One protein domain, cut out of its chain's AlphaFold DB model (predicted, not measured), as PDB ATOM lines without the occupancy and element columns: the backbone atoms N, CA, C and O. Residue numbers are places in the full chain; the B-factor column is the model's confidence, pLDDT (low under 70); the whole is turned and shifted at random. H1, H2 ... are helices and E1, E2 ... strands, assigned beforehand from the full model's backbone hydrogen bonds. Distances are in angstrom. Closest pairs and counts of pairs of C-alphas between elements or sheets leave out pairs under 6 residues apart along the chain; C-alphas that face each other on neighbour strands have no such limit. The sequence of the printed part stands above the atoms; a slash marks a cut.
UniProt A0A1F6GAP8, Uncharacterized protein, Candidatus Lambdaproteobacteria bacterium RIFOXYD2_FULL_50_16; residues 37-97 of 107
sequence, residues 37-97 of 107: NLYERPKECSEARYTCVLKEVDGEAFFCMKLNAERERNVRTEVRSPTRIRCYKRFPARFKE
ATOM      1  N   ASN A  37     130.722 147.474 165.671       77.75
ATOM      2  CA  ASN A  37     130.341 148.006 166.977       77.75
ATOM      3  C   ASN A  37     129.186 147.242 167.624       77.75
ATOM      4  O   ASN A  37     129.079 147.276 168.852       77.75
ATOM      5  N   LEU A  38     128.379 146.535 166.829       80.94
ATOM      6  CA  LEU A  38     127.249 145.729 167.297       80.94
ATOM      7  C   LEU A  38     127.681 144.412 167.948       80.94
ATOM      8  O   LEU A  38     126.856 143.738 168.556       80.94
ATOM      9  N   TYR A  39     128.960 144.044 167.840       81.62
ATOM     10  CA  TYR A  39     129.469 142.762 168.311       81.62
ATOM     11  C   TYR A  39     130.467 142.925 169.454       81.62
ATOM     12  O   TYR A  39     131.285 143.851 169.482       81.62
ATOM     13  N   GLU A  40     130.422 142.001 170.406       84.31
ATOM     14  CA  GLU A  40     131.400 141.883 171.475       84.31
ATOM     15  C   GLU A  40     132.760 141.513 170.896       84.31
ATOM     16  O   GLU A  40     132.947 140.464 170.276       84.31
ATOM     17  N   ARG A  41     133.734 142.400 171.100       82.44
ATOM     18  CA  ARG A  41     135.095 142.189 170.627       82.44
ATOM     19  C   ARG A  41     135.822 141.227 171.582       82.44
ATOM     20  O   ARG A  41     135.911 141.545 172.769       82.44
ATOM     21  N   PRO A  42     136.395 140.112 171.088       84.75
ATOM     22  CA  PRO A  42     137.198 139.207 171.909       84.75
ATOM     23  C   PRO A  42     138.361 139.944 172.584       84.75
ATOM     24  O   PRO A  42     138.939 140.865 172.000       84.75
ATOM     25  N   LYS A  43     138.736 139.536 173.799       85.31
ATOM     26  CA  LYS A  43     139.803 140.200 174.574       85.31
ATOM     27  C   LYS A  43     141.161 140.089 173.879       85.31
ATOM     28  O   LYS A  43     141.947 141.033 173.883       85.31
ATOM     29  N   GLU A  44     141.381 138.972 173.198       81.38
ATOM     30  CA  GLU A  44     142.562 138.644 172.399       81.38
ATOM     31  C   GLU A  44     142.777 139.647 171.255       81.38
ATOM     32  O   GLU A  44     143.894 139.891 170.806       81.38
ATOM     33  N   CYS A  45     141.704 140.300 170.801       76.38
ATOM     34  CA  CYS A  45     141.761 141.314 169.755       76.38
ATOM     35  C   CYS A  45     142.334 142.661 170.214       76.38
ATOM     36  O   CYS A  45     142.495 143.550 169.372       76.38
ATOM     37  N   SER A  46     142.563 142.847 171.514       76.31
ATOM     38  CA  SER A  46     143.165 144.053 172.096       76.31
ATOM     39  C   SER A  46     144.658 143.873 172.400       76.31
ATOM     40  O   SER A  46     145.307 144.798 172.884       76.31
ATOM     41  N   GLU A  47     145.222 142.700 172.105       80.25
ATOM     42  CA  GLU A  47     146.642 142.415 172.290       80.25
ATOM     43  C   GLU A  47     147.521 143.169 171.275       80.25
ATOM     44  O   GLU A  47     147.231 143.218 170.081       80.25
ATOM     45  N   ALA A  48     148.669 143.688 171.726       69.69
ATOM     46  CA  ALA A  48     149.542 144.578 170.947       69.69
ATOM     47  C   ALA A  48     150.060 143.999 169.609       69.69
ATOM     48  O   ALA A  48     150.456 144.750 168.715       69.69
ATOM     49  N   ARG A  49     150.077 142.669 169.447       75.94
ATOM     50  CA  ARG A  49     150.574 141.992 168.232       75.94
ATOM     51  C   ARG A  49     149.483 141.646 167.224       75.94
ATOM     52  O   ARG A  49     149.812 141.243 166.103       75.94
ATOM     53  N   TYR A  50     148.219 141.815 167.597       78.06
ATOM     54  CA  TYR A  50     147.094 141.332 166.815       78.06
ATOM     55  C   TYR A  50     146.086 142.436 166.500       78.06
ATOM     56  O   TYR A  50     145.941 143.424 167.215       78.06
ATOM     57  N   THR A  51     145.372 142.252 165.396       79.81
ATOM     58  CA  THR A  51     144.199 143.043 165.023       79.81
ATOM     59  C   THR A  51     143.089 142.103 164.600       79.81
ATOM     60  O   THR A  51     143.322 141.139 163.872       79.81
ATOM     61  N   CYS A  52     141.863 142.384 165.030       84.19
ATOM     62  CA  CYS A  52     140.698 141.629 164.592       84.19
ATOM     63  C   CYS A  52     139.907 142.392 163.545       84.19
ATOM     64  O   CYS A  52     139.777 143.613 163.602       84.19
ATOM     65  N   VAL A  53     139.368 141.644 162.590       84.19
ATOM     66  CA  VAL A  53     138.468 142.153 161.560       84.19
ATOM     67  C   VAL A  53     137.222 141.285 161.561       84.19
ATOM     68  O   VAL A  53     137.341 140.059 161.515       84.19
ATOM     69  N   LEU A  54     136.056 141.920 161.619       84.38
ATOM     70  CA  LEU A  54     134.777 141.236 161.482       84.38
ATOM     71  C   LEU A  54     134.603 140.778 160.029       84.38
ATOM     72  O   LEU A  54     134.893 141.529 159.095       84.38
ATOM     73  N   LYS A  55     134.198 139.524 159.844       83.38
ATOM     74  CA  LYS A  55     133.887 138.930 158.545       83.38
ATOM     75  C   LYS A  55     132.604 138.126 158.655       83.38
ATOM     76  O   LYS A  55     132.321 137.577 159.713       83.38
ATOM     77  N   GLU A  56     131.904 138.011 157.542       81.38
ATOM     78  CA  GLU A  56     130.716 137.181 157.402       81.38
ATOM     79  C   GLU A  56     130.985 136.132 156.320       81.38
ATOM     80  O   GLU A  56     131.507 136.459 155.249       81.38
ATOM     81  N   VAL A  57     130.726 134.864 156.630       79.69
ATOM     82  CA  VAL A  57     130.816 133.740 155.688       79.69
ATOM     83  C   VAL A  57     129.560 132.909 155.873       79.69
ATOM     84  O   VAL A  57     129.251 132.530 156.996       79.69
ATOM     85  N   ASP A  58     128.830 132.671 154.785       80.12
ATOM     86  CA  ASP A  58     127.599 131.871 154.783       80.12
ATOM     87  C   ASP A  58     126.542 132.342 155.812       80.12
ATOM     88  O   ASP A  58     125.798 131.544 156.369       80.12
ATOM     89  N   GLY A  59     126.477 133.657 156.069       77.88
ATOM     90  CA  GLY A  59     125.559 134.272 157.040       77.88
ATOM     91  C   GLY A  59     126.033 134.226 158.497       77.88
ATOM     92  O   GLY A  59     125.370 134.769 159.378       77.88
ATOM     93  N   GLU A  60     127.193 133.623 158.771       79.88
ATOM     94  CA  GLU A  60     127.791 133.589 160.103       79.88
ATOM     95  C   GLU A  60     128.876 134.662 160.249       79.88
ATOM     96  O   GLU A  60     129.903 134.661 159.557       79.88
ATOM     97  N   ALA A  61     128.668 135.580 161.194       84.62
ATOM     98  CA  ALA A  61     129.647 136.599 161.546       84.62
ATOM     99  C   ALA A  61     130.718 136.040 162.503       84.62
ATOM    100  O   ALA A  61     130.422 135.429 163.533       84.62
ATOM    101  N   PHE A  62     131.991 136.294 162.200       87.44
ATOM    102  CA  PHE A  62     133.123 135.921 163.048       87.44
ATOM    103  C   PHE A  62     134.228 136.980 163.044       87.44
ATOM    104  O   PHE A  62     134.514 137.647 162.046       87.44
ATOM    105  N   PHE A  63     134.926 137.093 164.170       87.50
ATOM    106  CA  PHE A  63     136.145 137.879 164.277       87.50
ATOM    107  C   PHE A  63     137.346 137.066 163.802       87.50
ATOM    108  O   PHE A  63     137.705 136.030 164.360       87.50
ATOM    109  N   CYS A  64     137.992 137.567 162.756       87.38
ATOM    110  CA  CYS A  64     139.232 137.043 162.204       87.38
ATOM    111  C   CYS A  64     140.420 137.785 162.820       87.38
ATOM    112  O   CYS A  64     140.617 138.970 162.532       87.38
ATOM    113  N   MET A  65     141.226 137.095 163.625       87.06
ATOM    114  CA  MET A  65     142.447 137.654 164.202       87.06
ATOM    115  C   MET A  65     143.605 137.582 163.204       87.06
ATOM    116  O   MET A  65     143.832 136.544 162.578       87.06
ATOM    117  N   LYS A  66     144.340 138.683 163.064       83.44
ATOM    118  CA  LYS A  66     145.456 138.871 162.129       83.44
ATOM    119  C   LYS A  66     146.679 139.389 162.870       83.44
ATOM    120  O   LYS A  66     146.540 140.075 163.879       83.44
ATOM    121  N   LEU A  67     147.865 139.104 162.344       79.25
ATOM    122  CA  LEU A  67     149.113 139.657 162.865       79.25
ATOM    123  C   LEU A  67     149.312 141.094 162.368       79.25
ATOM    124  O   LEU A  67     149.178 141.377 161.176       79.25
ATOM    125  N   ASN A  68     149.713 142.002 163.258       73.69
ATOM    126  CA  ASN A  68     149.962 143.404 162.893       73.69
ATOM    127  C   ASN A  68     151.093 143.546 161.859       73.69
ATOM    128  O   ASN A  68     150.993 144.352 160.936       73.69
ATOM    129  N   ALA A  69     152.099 142.671 161.921       67.88
ATOM    130  CA  ALA A  69     153.185 142.614 160.943       67.88
ATOM    131  C   ALA A  69     152.727 142.235 159.517       67.88
ATOM    132  O   ALA A  69     153.393 142.591 158.544       67.88
ATOM    133  N   GLU A  70     151.611 141.511 159.365       63.78
ATOM    134  CA  GLU A  70     151.015 141.236 158.047       63.78
ATOM    135  C   GLU A  70     150.269 142.461 157.515       63.78
ATOM    136  O   GLU A  70     150.313 142.740 156.318       63.78
ATOM    137  N   ARG A  71     149.625 143.231 158.402       61.75
ATOM    138  CA  ARG A  71     148.993 144.505 158.041       61.75
ATOM    139  C   ARG A  71     150.034 145.496 157.522       61.75
ATOM    140  O   ARG A  71     149.827 146.064 156.459       61.75
ATOM    141  N   GLU A  72     151.157 145.660 158.217       61.84
ATOM    142  CA  GLU A  72     152.224 146.583 157.802       61.84
ATOM    143  C   GLU A  72     152.908 146.165 156.498       61.84
ATOM    144  O   GLU A  72     153.155 147.011 155.639       61.84
ATOM    145  N   ARG A  73     153.165 144.862 156.308       62.81
ATOM    146  CA  ARG A  73     153.715 144.353 155.043       62.81
ATOM    147  C   ARG A  73     152.783 144.626 153.867       62.81
ATOM    148  O   ARG A  73     153.249 145.138 152.857       62.81
ATOM    149  N   ASN A  74     151.484 144.370 154.030       57.25
ATOM    150  CA  ASN A  74     150.493 144.585 152.974       57.25
ATOM    151  C   ASN A  74     150.271 146.069 152.638       57.25
ATOM    152  O   ASN A  74     149.893 146.374 151.513       57.25
ATOM    153  N   VAL A  75     150.490 146.990 153.586       60.09
ATOM    154  CA  VAL A  75     150.411 148.443 153.338       60.09
ATOM    155  C   VAL A  75     151.605 148.933 152.511       60.09
ATOM    156  O   VAL A  75     151.452 149.850 151.714       60.09
ATOM    157  N   ARG A  76     152.788 148.329 152.688       60.44
ATOM    158  CA  ARG A  76     154.022 148.729 151.986       60.44
ATOM    159  C   ARG A  76     154.153 148.133 150.585       60.44
ATOM    160  O   ARG A  76     154.879 148.680 149.764       60.44
ATOM    161  N   THR A  77     153.485 147.019 150.300       58.66
ATOM    162  CA  THR A  77     153.445 146.434 148.955       58.66
ATOM    163  C   THR A  77     152.322 147.066 148.135       58.66
ATOM    164  O   THR A  77     151.153 146.746 148.328       58.66
ATOM    165  N   GLU A  78     152.695 147.939 147.198       53.81
ATOM    166  CA  GLU A  78     151.819 148.653 146.247       53.81
ATOM    167  C   GLU A  78     150.933 147.734 145.389       53.81
ATOM    168  O   GLU A  78     149.884 148.135 144.885       53.81
ATOM    169  N   VAL A  79     151.312 146.465 145.252       54.69
ATOM    170  CA  VAL A  79     150.501 145.469 144.563       54.69
ATOM    171  C   VAL A  79     149.546 144.863 145.583       54.69
ATOM    172  O   VAL A  79     149.957 144.072 146.434       54.69
ATOM    173  N   ARG A  80     148.252 145.199 145.471       52.56
ATOM    174  CA  ARG A  80     147.148 144.436 146.080       52.56
ATOM    175  C   ARG A  80     147.136 143.028 145.480       52.56
ATOM    176  O   ARG A  80     146.267 142.676 144.690       52.56
ATOM    177  N   SER A  81     148.114 142.211 145.856       48.50
ATOM    178  CA  SER A  81     147.989 140.770 145.748       48.50
ATOM    179  C   SER A  81     146.690 140.414 146.470       48.50
ATOM    180  O   SER A  81     146.491 140.870 147.605       48.50
ATOM    181  N   PRO A  82     145.791 139.617 145.869       50.72
ATOM    182  CA  PRO A  82     144.671 139.021 146.577       50.72
ATOM    183  C   PRO A  82     145.212 137.937 147.521       50.72
ATOM    184  O   PRO A  82     144.826 136.770 147.469       50.72
ATOM    185  N   THR A  83     146.156 138.305 148.390       50.59
ATOM    186  CA  THR A  83     146.674 137.457 149.444       50.59
ATOM    187  C   THR A  83     145.506 137.253 150.384       50.59
ATOM    188  O   THR A  83     145.156 138.132 151.175       50.59
ATOM    189  N   ARG A  84     144.841 136.104 150.226       55.56
ATOM    190  CA  ARG A  84     143.758 135.645 151.093       55.56
ATOM    191  C   ARG A  84     144.198 135.878 152.524       55.56
ATOM    192  O   ARG A  84     145.132 135.232 152.995       55.56
ATOM    193  N   ILE A  85     143.561 136.839 153.182       58.66
ATOM    194  CA  ILE A  85     143.961 137.222 154.525       58.66
ATOM    195  C   ILE A  85     143.723 136.016 155.431       58.66
ATOM    196  O   ILE A  85     142.565 135.678 155.707       58.66
ATOM    197  N   ARG A  86     144.809 135.357 155.842       71.44
ATOM    198  CA  ARG A  86     144.762 134.180 156.703       71.44
ATOM    199  C   ARG A  86     144.360 134.640 158.098       71.44
ATOM    200  O   ARG A  86     144.984 135.521 158.676       71.44
ATOM    201  N   CYS A  87     143.276 134.076 158.616       79.81
ATOM    202  CA  CYS A  87     142.917 134.275 160.012       79.81
ATOM    203  C   CYS A  87     143.812 133.363 160.842       79.81
ATOM    204  O   CYS A  87     143.763 132.149 160.655       79.81
ATOM    205  N   TYR A  88     144.606 133.937 161.738       83.06
ATOM    206  CA  TYR A  88     145.404 133.164 162.685       83.06
ATOM    207  C   TYR A  88     144.496 132.414 163.668       83.06
ATOM    208  O   TYR A  88     144.704 131.238 163.945       83.06
ATOM    209  N   LYS A  89     143.436 133.085 164.138       85.25
ATOM    210  CA  LYS A  89     142.328 132.493 164.900       85.25
ATOM    211  C   LYS A  89     140.995 133.089 164.453       85.25
ATOM    212  O   LYS A  89     140.957 134.196 163.905       85.25
ATOM    213  N   ARG A  90     139.915 132.340 164.677       88.25
ATOM    214  CA  ARG A  90     138.530 132.762 164.441       88.25
ATOM    215  C   ARG A  90     137.765 132.697 165.754       88.25
ATOM    216  O   ARG A  90     137.899 131.713 166.474       88.25
ATOM    217  N   PHE A  91     136.967 133.718 166.026       88.50
ATOM    218  CA  PHE A  91     136.080 133.770 167.183       88.50
ATOM    219  C   PHE A  91     134.656 134.043 166.700       88.50
ATOM    220  O   PHE A  91     134.492 134.909 165.837       88.50
ATOM    221  N   PRO A  92     133.636 133.340 167.213       85.38
ATOM    222  CA  PRO A  92     132.252 133.627 166.853       85.38
ATOM    223  C   PRO A  92     131.902 135.058 167.270       85.38
ATOM    224  O   PRO A  92     132.263 135.487 168.368       85.38
ATOM    225  N   ALA A  93     131.224 135.809 166.402       86.56
ATOM    226  CA  ALA A  93     130.770 137.142 166.758       86.56
ATOM    227  C   ALA A  93     129.499 137.022 167.616       86.56
ATOM    228  O   ALA A  93     128.526 136.379 167.223       86.56
ATOM    229  N   ARG A  94     129.521 137.604 168.817       85.31
ATOM    230  CA  ARG A  94     128.358 137.691 169.710       85.31
ATOM    231  C   ARG A  94     127.818 139.107 169.641       85.31
ATOM    232  O   ARG A  94     128.615 140.038 169.683       85.31
ATOM    233  N   PHE A  95     126.511 139.282 169.490       81.88
ATOM    234  CA  PHE A  95     125.917 140.615 169.550       81.88
ATOM    235  C   PHE A  95     126.101 141.188 170.954       81.88
ATOM    236  O   PHE A  95     125.935 140.468 171.934       81.88
ATOM    237  N   LYS A  96     126.442 142.477 171.043       80.12
ATOM    238  CA  LYS A  96     126.305 143.218 172.293       80.12
ATOM    239  C   LYS A  96     124.814 143.298 172.557       80.12
ATOM    240  O   LYS A  96     124.106 143.977 171.817       80.12
ATOM    241  N   GLU A  97     124.339 142.574 173.557       70.50
ATOM    242  CA  GLU A  97     122.972 142.728 174.030       70.50
ATOM    243  C   GLU A  97     122.834 144.192 174.464       70.50
ATOM    244  O   GLU A  97     123.497 144.652 175.397       70.50
TER     245      GLU A  97
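What this domain is: This is residues 37 to 97 of the 107 residues of an uncharacterized protein of Candidatus Lambdaproteobacteria bacterium RIFOXYD2_FULL_50_16 (UniProt A0A1F6GAP8). A long two-stranded hairpin, E1 and E2, with the short strand E3 beside E2, makes a small, strongly twisted sheet. H1 sits at the edge of this sheet, while H2 continues from the end of E2 into an arm whose residues 75 to 82 stick out before the backbone folds back to E3. Of the 61 residues printed, two named helices and three named strands follow in the order H1, E1, E2, H2, E3; the sheet runs E1, E2, E3 and is antiparallel, and the class is mixed, helices and strands. The whole is only just loose, close to compact, with a radius of gyration of the C-alphas of 12.7 A and spans of 40 by 28 by 18 A.

Where its parts are: Start at Asn 37 and go on to C-alpha 43 at (139.803, 140.200, 174.574), where H1 begins; it takes residues 43 to 46 and measures 5.7 A. Next find C-alpha 50 at (147.094, 141.332, 166.815); from there E1, residues 50 to 57, runs 21.1 A. E2, residues 60 to 67, runs 22.3 A. H2, residues 68 to 76, is 12.8 A long. E3, residues 89 to 92, covers 10.3 A and ends at C-alpha 92, (132.252, 133.627, 166.853).

How they stand to each other: Look first at the hairpin of E1 and E2, antiparallel at 152 degrees, where N 53 and O 64 are 3.0 A apart and N 62 and O 55 are 2.8 A apart, both within hydrogen-bond range. On the other side of E2 from E1 you find E3, antiparallel to E2 at 152 degrees, with N 63 and O 91 within hydrogen-bond range at 2.8 A. E1 and E3 are the edge strands. H1 only grazes the sheet with its residues 44 to 46; its closest C-alphas to E1 are those of Cys 45 and Cys 52, 5.3 A apart. H2 only grazes the sheet with its residues 68 to 71; the closest C-alphas of E1 and H2 are those of Tyr 50 and Asn 68, 5.3 A apart. H1 and H2 are apart. In H2 every O i to N i+4 pair is within hydrogen-bond range, while H1, with 4 residues, is too short for such a pair. Near the two ends of the printed part, residues 39 to 40 pair with residues 94 to 95, antiparallel.

The domain as a whole: The two C-alphas farthest apart are those of Glu 78 and Glu 97, at 40.5 A. The printed part has no cut. The link from H2 to E3, 12 residues, is long; the other three links are tight. Mean pLDDT of the printed part is 74.9, and it is under 70 at residue 48 and at residues 69 to 85.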